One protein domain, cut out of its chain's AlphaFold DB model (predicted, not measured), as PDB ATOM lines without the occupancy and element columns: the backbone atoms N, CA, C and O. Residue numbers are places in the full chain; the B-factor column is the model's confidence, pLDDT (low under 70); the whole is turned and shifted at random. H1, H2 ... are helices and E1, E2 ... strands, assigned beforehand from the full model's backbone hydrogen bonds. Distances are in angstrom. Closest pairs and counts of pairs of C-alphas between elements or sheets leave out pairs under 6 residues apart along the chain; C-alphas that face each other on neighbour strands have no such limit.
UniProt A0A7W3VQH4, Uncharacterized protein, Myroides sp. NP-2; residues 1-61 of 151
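What this domain is: This is residues 1 to 61 of the 151 residues of an uncharacterized protein of Myroides sp. NP-2 (UniProt A0A7W3VQH4). One long helix, H1, lies lengthwise over one face of a small sheet of three short strands, E1, E2 and E3; no named helix covers the other face. The helix is much longer than the strands and makes most of the length of the whole. The printed part has 61 residues, with one named helix and three named strands in the order E1, H1, E2, E3, and its class is mixed, helices and strands. The sheet is mixed, in the order E1, E2, E3, with E1 and E2 parallel and E2 and E3 antiparallel. The whole is compact, with a radius of gyration of the C-alphas of 11.8 A, and elongated, with spans of 35 by 22 by 17 A.

Where its parts are: E1 is residues 6 to 8, 6.5 A from first to last C-alpha, and begins at C-alpha 6 (220.670, 219.608, 253.386). H1 is residues 19 to 39, 30.1 A long, from C-alpha 19 (229.000, 228.986, 243.944) to C-alpha 39 (220.757, 217.512, 270.566). E2 is residues 45 to 48, 9.8 A long. E3 is residues 53 to 55, 6.3 A long, and ends at C-alpha 55 (212.588, 224.719, 254.494).

How they stand to each other: E1 and E3 are the edge strands and E2 is the inner strand. E1 and E2 are parallel, with 30 degrees between their directions; N 7 and O 45, 2.8 A apart, and N 47 and O 7, 2.9 A apart, are within hydrogen-bond range. E2 and E3 form an antiparallel hairpin at 143 degrees, with N 55 and O 46 within hydrogen-bond range at 2.8 A. H1 is on the sheet at a height over the sheet of 8.3 A, and the two form two layers, helix on one face of a sheet. H1 lies over E2 and, only just, not over E1: dropped onto the local plane, 8 of its C-alphas fall on E2 and 2 on E1. It runs along the strands, at 13 degrees to E2 on the local plane. The closest C-alphas of E1 and H1 are those of Val 6 and Ala 29, 5.8 A apart; those of H1 and E2 are Ile 25 and Tyr 47, 7.5 A apart. E1, H1 and E2 make a strand-helix-strand unit, two parallel neighbour strands with a helix between them in the chain, and its crossover is left-handed. In H1 every O i to N i+4 pair is within hydrogen-bond range.

The domain as a whole: The two C-alphas farthest apart are those of Leu 13 and Arg 38, at 35.6 A. The printed part has no cut. The links from H1 to E2 and from E2 to E3 are tight, and that from E1 to H1, 10 residues, is short. The mean pLDDT of the printed part is 82.8; residues 1 to 3 and 9 to 15 are under 70.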
ATOM      1  N   MET A   1     230.547 217.005 246.706       51.69
ATOM      2  CA  MET A   1     229.598 215.996 247.230       51.69
ATOM      3  C   MET A   1     228.630 216.768 248.106       51.69
ATOM      4  O   MET A   1     229.123 217.550 248.905       51.69
ATOM      5  N   MET A   2     227.316 216.660 247.892       58.34
ATOM      6  CA  MET A   2     226.336 217.431 248.677       58.34
ATOM      7  C   MET A   2     226.410 217.048 250.163       58.34
ATOM      8  O   MET A   2     226.584 215.856 250.451       58.34
ATOM      9  N   PRO A   3     226.291 218.007 251.097       65.44
ATOM     10  CA  PRO A   3     226.235 217.694 252.519       65.44
ATOM     11  C   PRO A   3     225.021 216.822 252.862       65.44
ATOM     12  O   PRO A   3     223.967 216.928 252.244       65.44
ATOM     13  N   ARG A   4     225.163 215.934 253.851       72.44
ATOM     14  CA  ARG A   4     224.193 214.855 254.125       72.44
ATOM     15  C   ARG A   4     222.833 215.315 254.659       72.44
ATOM     16  O   ARG A   4     221.869 214.571 254.539       72.44
ATOM     17  N   ASN A   5     222.775 216.483 255.283       84.75
ATOM     18  CA  ASN A   5     221.636 216.995 256.048       84.75
ATOM     19  C   ASN A   5     220.980 218.234 255.409       84.75
ATOM     20  O   ASN A   5     220.088 218.830 256.004       84.75
ATOM     21  N   VAL A   6     221.379 218.610 254.194       83.25
ATOM     22  CA  VAL A   6     220.670 219.608 253.386       83.25
ATOM     23  C   VAL A   6     220.408 219.008 252.011       83.25
ATOM     24  O   VAL A   6     221.333 218.621 251.300       83.25
ATOM     25  N   VAL A   7     219.136 218.923 251.641       81.75
ATOM     26  CA  VAL A   7     218.670 218.328 250.391       81.75
ATOM     27  C   VAL A   7     218.233 219.446 249.447       81.75
ATOM     28  O   VAL A   7     217.226 220.109 249.670       81.75
ATOM     29  N   CYS A   8     218.989 219.657 248.373       79.75
ATOM     30  CA  CYS A   8     218.647 220.618 247.325       79.75
ATOM     31  C   CYS A   8     217.824 219.918 246.233       79.75
ATOM     32  O   CYS A   8     218.365 219.101 245.486       79.75
ATOM     33  N   LEU A   9     216.524 220.222 246.141       65.31
ATOM     34  CA  LEU A   9     215.603 219.563 245.198       65.31
ATOM     35  C   LEU A   9     215.765 220.059 243.748       65.31
ATOM     36  O   LEU A   9     215.432 219.335 242.816       65.31
ATOM     37  N   ALA A  10     216.365 221.235 243.538       60.78
ATOM     38  CA  ALA A  10     216.629 221.817 242.215       60.78
ATOM     39  C   ALA A  10     217.698 221.075 241.374       60.78
ATOM     40  O   ALA A  10     218.039 221.504 240.275       60.78
ATOM     41  N   LEU A  11     218.249 219.962 241.874       56.62
ATOM     42  CA  LEU A  11     219.240 219.145 241.159       56.62
ATOM     43  C   LEU A  11     218.638 218.230 240.085       56.62
ATOM     44  O   LEU A  11     219.393 217.601 239.332       56.62
ATOM     45  N   ASP A  12     217.313 218.148 239.983       50.59
ATOM     46  CA  ASP A  12     216.682 217.463 238.864       50.59
ATOM     47  C   ASP A  12     216.977 218.247 237.573       50.59
ATOM     48  O   ASP A  12     216.430 219.320 237.347       50.59
ATOM     49  N   LEU A  13     217.828 217.659 236.714       48.06
ATOM     50  CA  LEU A  13     218.187 218.072 235.338       48.06
ATOM     51  C   LEU A  13     219.523 218.823 235.154       48.06
ATOM     52  O   LEU A  13     219.592 219.832 234.462       48.06
ATOM     53  N   GLY A  14     220.631 218.269 235.656       51.34
ATOM     54  CA  GLY A  14     221.951 218.432 235.013       51.34
ATOM     55  C   GLY A  14     222.599 219.825 235.046       51.34
ATOM     56  O   GLY A  14     223.648 220.001 234.426       51.34
ATOM     57  N   ASN A  15     222.028 220.785 235.774       58.09
ATOM     58  CA  ASN A  15     222.612 222.108 235.978       58.09
ATOM     59  C   ASN A  15     223.529 222.117 237.209       58.09
ATOM     60  O   ASN A  15     223.207 221.555 238.256       58.09
ATOM     61  N   SER A  16     224.689 222.764 237.085       71.88
ATOM     62  CA  SER A  16     225.560 223.054 238.225       71.88
ATOM     63  C   SER A  16     224.996 224.227 239.018       71.88
ATOM     64  O   SER A  16     224.702 225.264 238.426       71.88
ATOM     65  N   LEU A  17     224.904 224.089 240.339       81.56
ATOM     66  CA  LEU A  17     224.576 225.210 241.217       81.56
ATOM     67  C   LEU A  17     225.635 226.309 241.127       81.56
ATOM     68  O   LEU A  17     226.832 226.025 241.005       81.56
ATOM     69  N   GLU A  18     225.189 227.556 241.248       87.38
ATOM     70  CA  GLU A  18     226.098 228.686 241.401       87.38
ATOM     71  C   GLU A  18     226.896 228.577 242.717       87.38
ATOM     72  O   GLU A  18     226.402 228.010 243.700       87.38
ATOM     73  N   PRO A  19     228.131 229.114 242.771       88.00
ATOM     74  CA  PRO A  19     229.000 228.986 243.944       88.00
ATOM     75  C   PRO A  19     228.381 229.487 245.254       88.00
ATOM     76  O   PRO A  19     228.660 228.938 246.317       88.00
ATOM     77  N   GLU A  20     227.526 230.506 245.191       89.38
ATOM     78  CA  GLU A  20     226.848 231.055 246.368       89.38
ATOM     79  C   GLU A  20     225.826 230.089 246.980       89.38
ATOM     80  O   GLU A  20     225.779 229.947 248.202       89.38
ATOM     81  N   HIS A  21     225.074 229.350 246.158       90.31
ATOM     82  CA  HIS A  21     224.166 228.307 246.633       90.31
ATOM     83  C   HIS A  21     224.945 227.182 247.310       90.31
ATOM     84  O   HIS A  21     224.573 226.736 248.393       90.31
ATOM     85  N   ILE A  22     226.061 226.762 246.705       89.00
ATOM     86  CA  ILE A  22     226.948 225.745 247.283       89.00
ATOM     87  C   ILE A  22     227.465 226.214 248.648       89.00
ATOM     88  O   ILE A  22     227.348 225.481 249.626       89.00
ATOM     89  N   SER A  23     227.952 227.454 248.737       89.50
ATOM     90  CA  SER A  23     228.446 228.046 249.984       89.50
ATOM     91  C   SER A  23     227.360 228.110 251.068       89.50
ATOM     92  O   SER A  23     227.594 227.679 252.196       89.50
ATOM     93  N   ASN A  24     226.145 228.566 250.734       91.25
ATOM     94  CA  ASN A  24     225.016 228.592 251.674       91.25
ATOM     95  C   ASN A  24     224.695 227.195 252.214       91.25
ATOM     96  O   ASN A  24     224.566 227.012 253.427       91.25
ATOM     97  N   ILE A  25     224.586 226.212 251.314       91.81
ATOM     98  CA  ILE A  25     224.310 224.815 251.656       91.81
ATOM     99  C   ILE A  25     225.405 224.266 252.578       91.81
ATOM    100  O   ILE A  25     225.085 223.662 253.598       91.81
ATOM    101  N   GLU A  26     226.681 224.491 252.265       89.62
ATOM    102  CA  GLU A  26     227.814 224.007 253.065       89.62
ATOM    103  C   GLU A  26     227.848 224.627 254.469       89.62
ATOM    104  O   GLU A  26     228.012 223.904 255.458       89.62
ATOM    105  N   ILE A  27     227.643 225.945 254.577       89.31
ATOM    106  CA  ILE A  27     227.603 226.655 255.863       89.31
ATOM    107  C   ILE A  27     226.470 226.109 256.735       89.31
ATOM    108  O   ILE A  27     226.697 225.748 257.896       89.31
ATOM    109  N   VAL A  28     225.252 226.037 256.194       91.62
ATOM    110  CA  VAL A  28     224.080 225.584 256.953       91.62
ATOM    111  C   VAL A  28     224.207 224.112 257.321       91.62
ATOM    112  O   VAL A  28     223.974 223.761 258.474       91.62
ATOM    113  N   ALA A  29     224.658 223.261 256.402       91.25
ATOM    114  CA  ALA A  29     224.842 221.840 256.659       91.25
ATOM    115  C   ALA A  29     225.841 221.558 257.786       91.25
ATOM    116  O   ALA A  29     225.544 220.765 258.679       91.25
ATOM    117  N   LYS A  30     226.995 222.241 257.790       88.25
ATOM    118  CA  LYS A  30     228.007 222.082 258.845       88.25
ATOM    119  C   LYS A  30     227.455 222.468 260.219       88.25
ATOM    120  O   LYS A  30     227.705 221.782 261.206       88.25
ATOM    121  N   ASN A  31     226.687 223.554 260.289       88.69
ATOM    122  CA  ASN A  31     226.066 223.985 261.542       88.69
ATOM    123  C   ASN A  31     224.922 223.046 261.961       88.69
ATOM    124  O   ASN A  31     224.786 222.752 263.145       88.69
ATOM    125  N   LEU A  32     224.140 222.519 261.013       90.75
ATOM    126  CA  LEU A  32     223.084 221.542 261.291       90.75
ATOM    127  C   LEU A  32     223.657 220.193 261.748       90.75
ATOM    128  O   LEU A  32     223.033 219.490 262.534       90.75
ATOM    129  N   GLU A  33     224.852 219.822 261.291       89.56
ATOM    130  CA  GLU A  33     225.542 218.612 261.744       89.56
ATOM    131  C   GLU A  33     225.977 218.748 263.208       89.56
ATOM    132  O   GLU A  33     225.708 217.859 264.017       89.56
ATOM    133  N   ASP A  34     226.579 219.882 263.579       84.62
ATOM    134  CA  ASP A  34     226.901 220.191 264.979       84.62
ATOM    135  C   ASP A  34     225.635 220.247 265.852       84.62
ATOM    136  O   ASP A  34     225.609 219.655 266.932       84.62
ATOM    137  N   PHE A  35     224.560 220.870 265.355       86.75
ATOM    138  CA  PHE A  35     223.252 220.890 266.017       86.75
ATOM    139  C   PHE A  35     222.748 219.477 266.323       86.75
ATOM    140  O   PHE A  35     222.455 219.144 267.472       86.75
ATOM    141  N   ASN A  36     222.708 218.630 265.293       88.75
ATOM    142  CA  ASN A  36     222.246 217.254 265.390       88.75
ATOM    143  C   ASN A  36     223.070 216.437 266.389       88.75
ATOM    144  O   ASN A  36     222.509 215.714 267.209       88.75
ATOM    145  N   ASN A  37     224.394 216.603 266.386       85.81
ATOM    146  CA  ASN A  37     225.273 215.920 267.331       85.81
ATOM    147  C   ASN A  37     225.009 216.340 268.787       85.81
ATOM    148  O   ASN A  37     225.026 215.492 269.681       85.81
ATOM    149  N   ARG A  38     224.751 217.629 269.038       82.62
ATOM    150  CA  ARG A  38     224.526 218.161 270.393       82.62
ATOM    151  C   ARG A  38     223.167 217.784 270.963       82.62
ATOM    152  O   ARG A  38     223.087 217.423 272.134       82.62
ATOM    153  N   PHE A  39     222.121 217.841 270.143       84.56
ATOM    154  CA  PHE A  39     220.757 217.512 270.566       84.56
ATOM    155  C   PHE A  39     220.374 216.050 270.325       84.56
ATOM    156  O   PHE A  39     219.262 215.658 270.666       84.56
ATOM    157  N   GLN A  40     221.293 215.238 269.791       87.19
ATOM    158  CA  GLN A  40     221.061 213.832 269.448       87.19
ATOM    159  C   GLN A  40     219.872 213.659 268.488       87.19
ATOM    160  O   GLN A  40     219.012 212.802 268.682       87.19
ATOM    161  N   THR A  41     219.834 214.494 267.449       89.56
ATOM    162  CA  THR A  41     218.800 214.505 266.406       89.56
ATOM    163  C   THR A  41     219.384 214.120 265.048       89.56
ATOM    164  O   THR A  41     220.598 214.031 264.877       89.56
ATOM    165  N   ASP A  42     218.526 213.883 264.062       91.44
ATOM    166  CA  ASP A  42     218.888 213.512 262.689       91.44
ATOM    167  C   ASP A  42     218.187 214.402 261.648       91.44
ATOM    168  O   ASP A  42     217.843 213.969 260.547       91.44
ATOM    169  N   PHE A  43     217.981 215.675 261.996       93.38
ATOM    170  CA  PHE A  43     217.272 216.620 261.146       93.38
ATOM    171  C   PHE A  43     217.982 216.853 259.816       93.38
ATOM    172  O   PHE A  43     219.215 216.884 259.729       93.38
ATOM    173  N   TYR A  44     217.172 217.107 258.796       94.25
ATOM    174  CA  TYR A  44     217.614 217.622 257.512       94.25
ATOM    175  C   TYR A  44     216.682 218.741 257.047       94.25
ATOM    176  O   TYR A  44     215.538 218.830 257.496       94.25
ATOM    177  N   LEU A  45     217.180 219.585 256.147       94.12
ATOM    178  CA  LEU A  45     216.437 220.698 255.556       94.12
ATOM    179  C   LEU A  45     216.350 220.546 254.042       94.12
ATOM    180  O   LEU A  45     217.252 219.976 253.425       94.12
ATOM    181  N   PHE A  46     215.294 221.090 253.445       92.12
ATOM    182  CA  PHE A  46     215.255 221.331 252.007       92.12
ATOM    183  C   PHE A  46     215.852 222.702 251.696       92.12
ATOM    184  O   PHE A  46     215.678 223.635 252.475       92.12
ATOM    185  N   TYR A  47     216.571 222.822 250.583       92.25
ATOM    186  CA  TYR A  47     217.059 224.105 250.080       92.25
ATOM    187  C   TYR A  47     216.381 224.439 248.755       92.25
ATOM    188  O   TYR A  47     216.481 223.657 247.802       92.25
ATOM    189  N   ASP A  48     215.712 225.590 248.719       89.81
ATOM    190  CA  ASP A  48     215.151 226.183 247.512       89.81
ATOM    191  C   ASP A  48     216.133 227.211 246.937       89.81
ATOM    192  O   ASP A  48     216.509 228.193 247.587       89.81
ATOM    193  N   THR A  49     216.563 226.966 245.701       87.94
ATOM    194  CA  THR A  49     217.477 227.849 244.976       87.94
ATOM    195  C   THR A  49     216.798 229.130 244.523       87.94
ATOM    196  O   THR A  49     217.455 230.163 244.501       87.94
ATOM    197  N   ASP A  50     215.504 229.087 244.197       86.62
ATOM    198  CA  ASP A  50     214.788 230.254 243.676       86.62
ATOM    199  C   ASP A  50     214.555 231.282 244.793       86.62
ATOM    200  O   ASP A  50     214.758 232.485 244.605       86.62
ATOM    201  N   GLY A  51     214.167 230.807 245.981       86.56
ATOM    202  CA  GLY A  51     213.937 231.633 247.165       86.56
ATOM    203  C   GLY A  51     215.172 231.921 248.024       86.56
ATOM    204  O   GLY A  51     215.102 232.782 248.901       86.56
ATOM    205  N   TYR A  52     216.295 231.227 247.809       89.88
ATOM    206  CA  TYR A  52     217.443 231.206 248.734       89.88
ATOM    207  C   TYR A  52     217.039 230.810 250.166       89.88
ATOM    208  O   TYR A  52     217.638 231.261 251.149       89.88
ATOM    209  N   THR A  53     216.018 229.965 250.300       91.56
ATOM    210  CA  THR A  53     215.411 229.602 251.581       91.56
ATOM    211  C   THR A  53     215.718 228.165 251.973       91.56
ATOM    212  O   THR A  53     215.937 227.283 251.144       91.56
ATOM    213  N   PHE A  54     215.735 227.939 253.286       93.12
ATOM    214  CA  PHE A  54     215.825 226.611 253.875       93.12
ATOM    215  C   PHE A  54     214.484 226.268 254.503       93.12
ATOM    216  O   PHE A  54     213.984 227.011 255.348       93.12
ATOM    217  N   GLU A  55     213.919 225.143 254.095       91.75
ATOM    218  CA  GLU A  55     212.588 224.719 254.494       91.75
ATOM    219  C   GLU A  55     212.644 223.469 255.363       91.75
ATOM    220  O   GLU A  55     213.467 222.567 255.170       91.75
ATOM    221  N   ILE A  56     211.735 223.426 256.333       92.44
ATOM    222  CA  ILE A  56     211.578 222.296 257.235       92.44
ATOM    223  C   ILE A  56     210.717 221.235 256.539       92.44
ATOM    224  O   ILE A  56     209.587 221.539 256.154       92.44
ATOM    225  N   PRO A  57     211.199 219.986 256.404       90.00
ATOM    226  CA  PRO A  57     210.381 218.882 255.915       90.00
ATOM    227  C   PRO A  57     209.112 218.707 256.759       90.00
ATOM    228  O   PRO A  57     209.167 218.824 257.982       90.00
ATOM    229  N   GLU A  58     207.986 218.351 256.133       88.50
ATOM    230  CA  GLU A  58     206.672 218.259 256.800       88.50
ATOM    231  C   GLU A  58     206.697 217.423 258.091       88.50
ATOM    232  O   GLU A  58     206.077 217.787 259.089       88.50
ATOM    233  N   GLN A  59     207.470 216.333 258.107       87.31
ATOM    234  CA  GLN A  59     207.616 215.451 259.270       87.31
ATOM    235  C   GLN A  59     208.240 216.120 260.511       87.31
ATOM    236  O   GLN A  59     208.133 215.578 261.609       87.31
ATOM    237  N   PHE A  60     208.891 217.274 260.352       88.19
ATOM    238  CA  PHE A  60     209.565 218.009 261.420       88.19
ATOM    239  C   PHE A  60     208.933 219.379 261.709       88.19
ATOM    240  O   PHE A  60     209.442 220.105 262.556       88.19
ATOM    241  N   ILE A  61     207.825 219.745 261.053       79.62
ATOM    242  CA  ILE A  61     207.284 221.120 261.074       79.62
ATOM    243  C   ILE A  61     206.883 221.623 262.474       79.62
ATOM    244  O   ILE A  61     206.930 222.816 262.756       79.62
TER     245      ILE A  61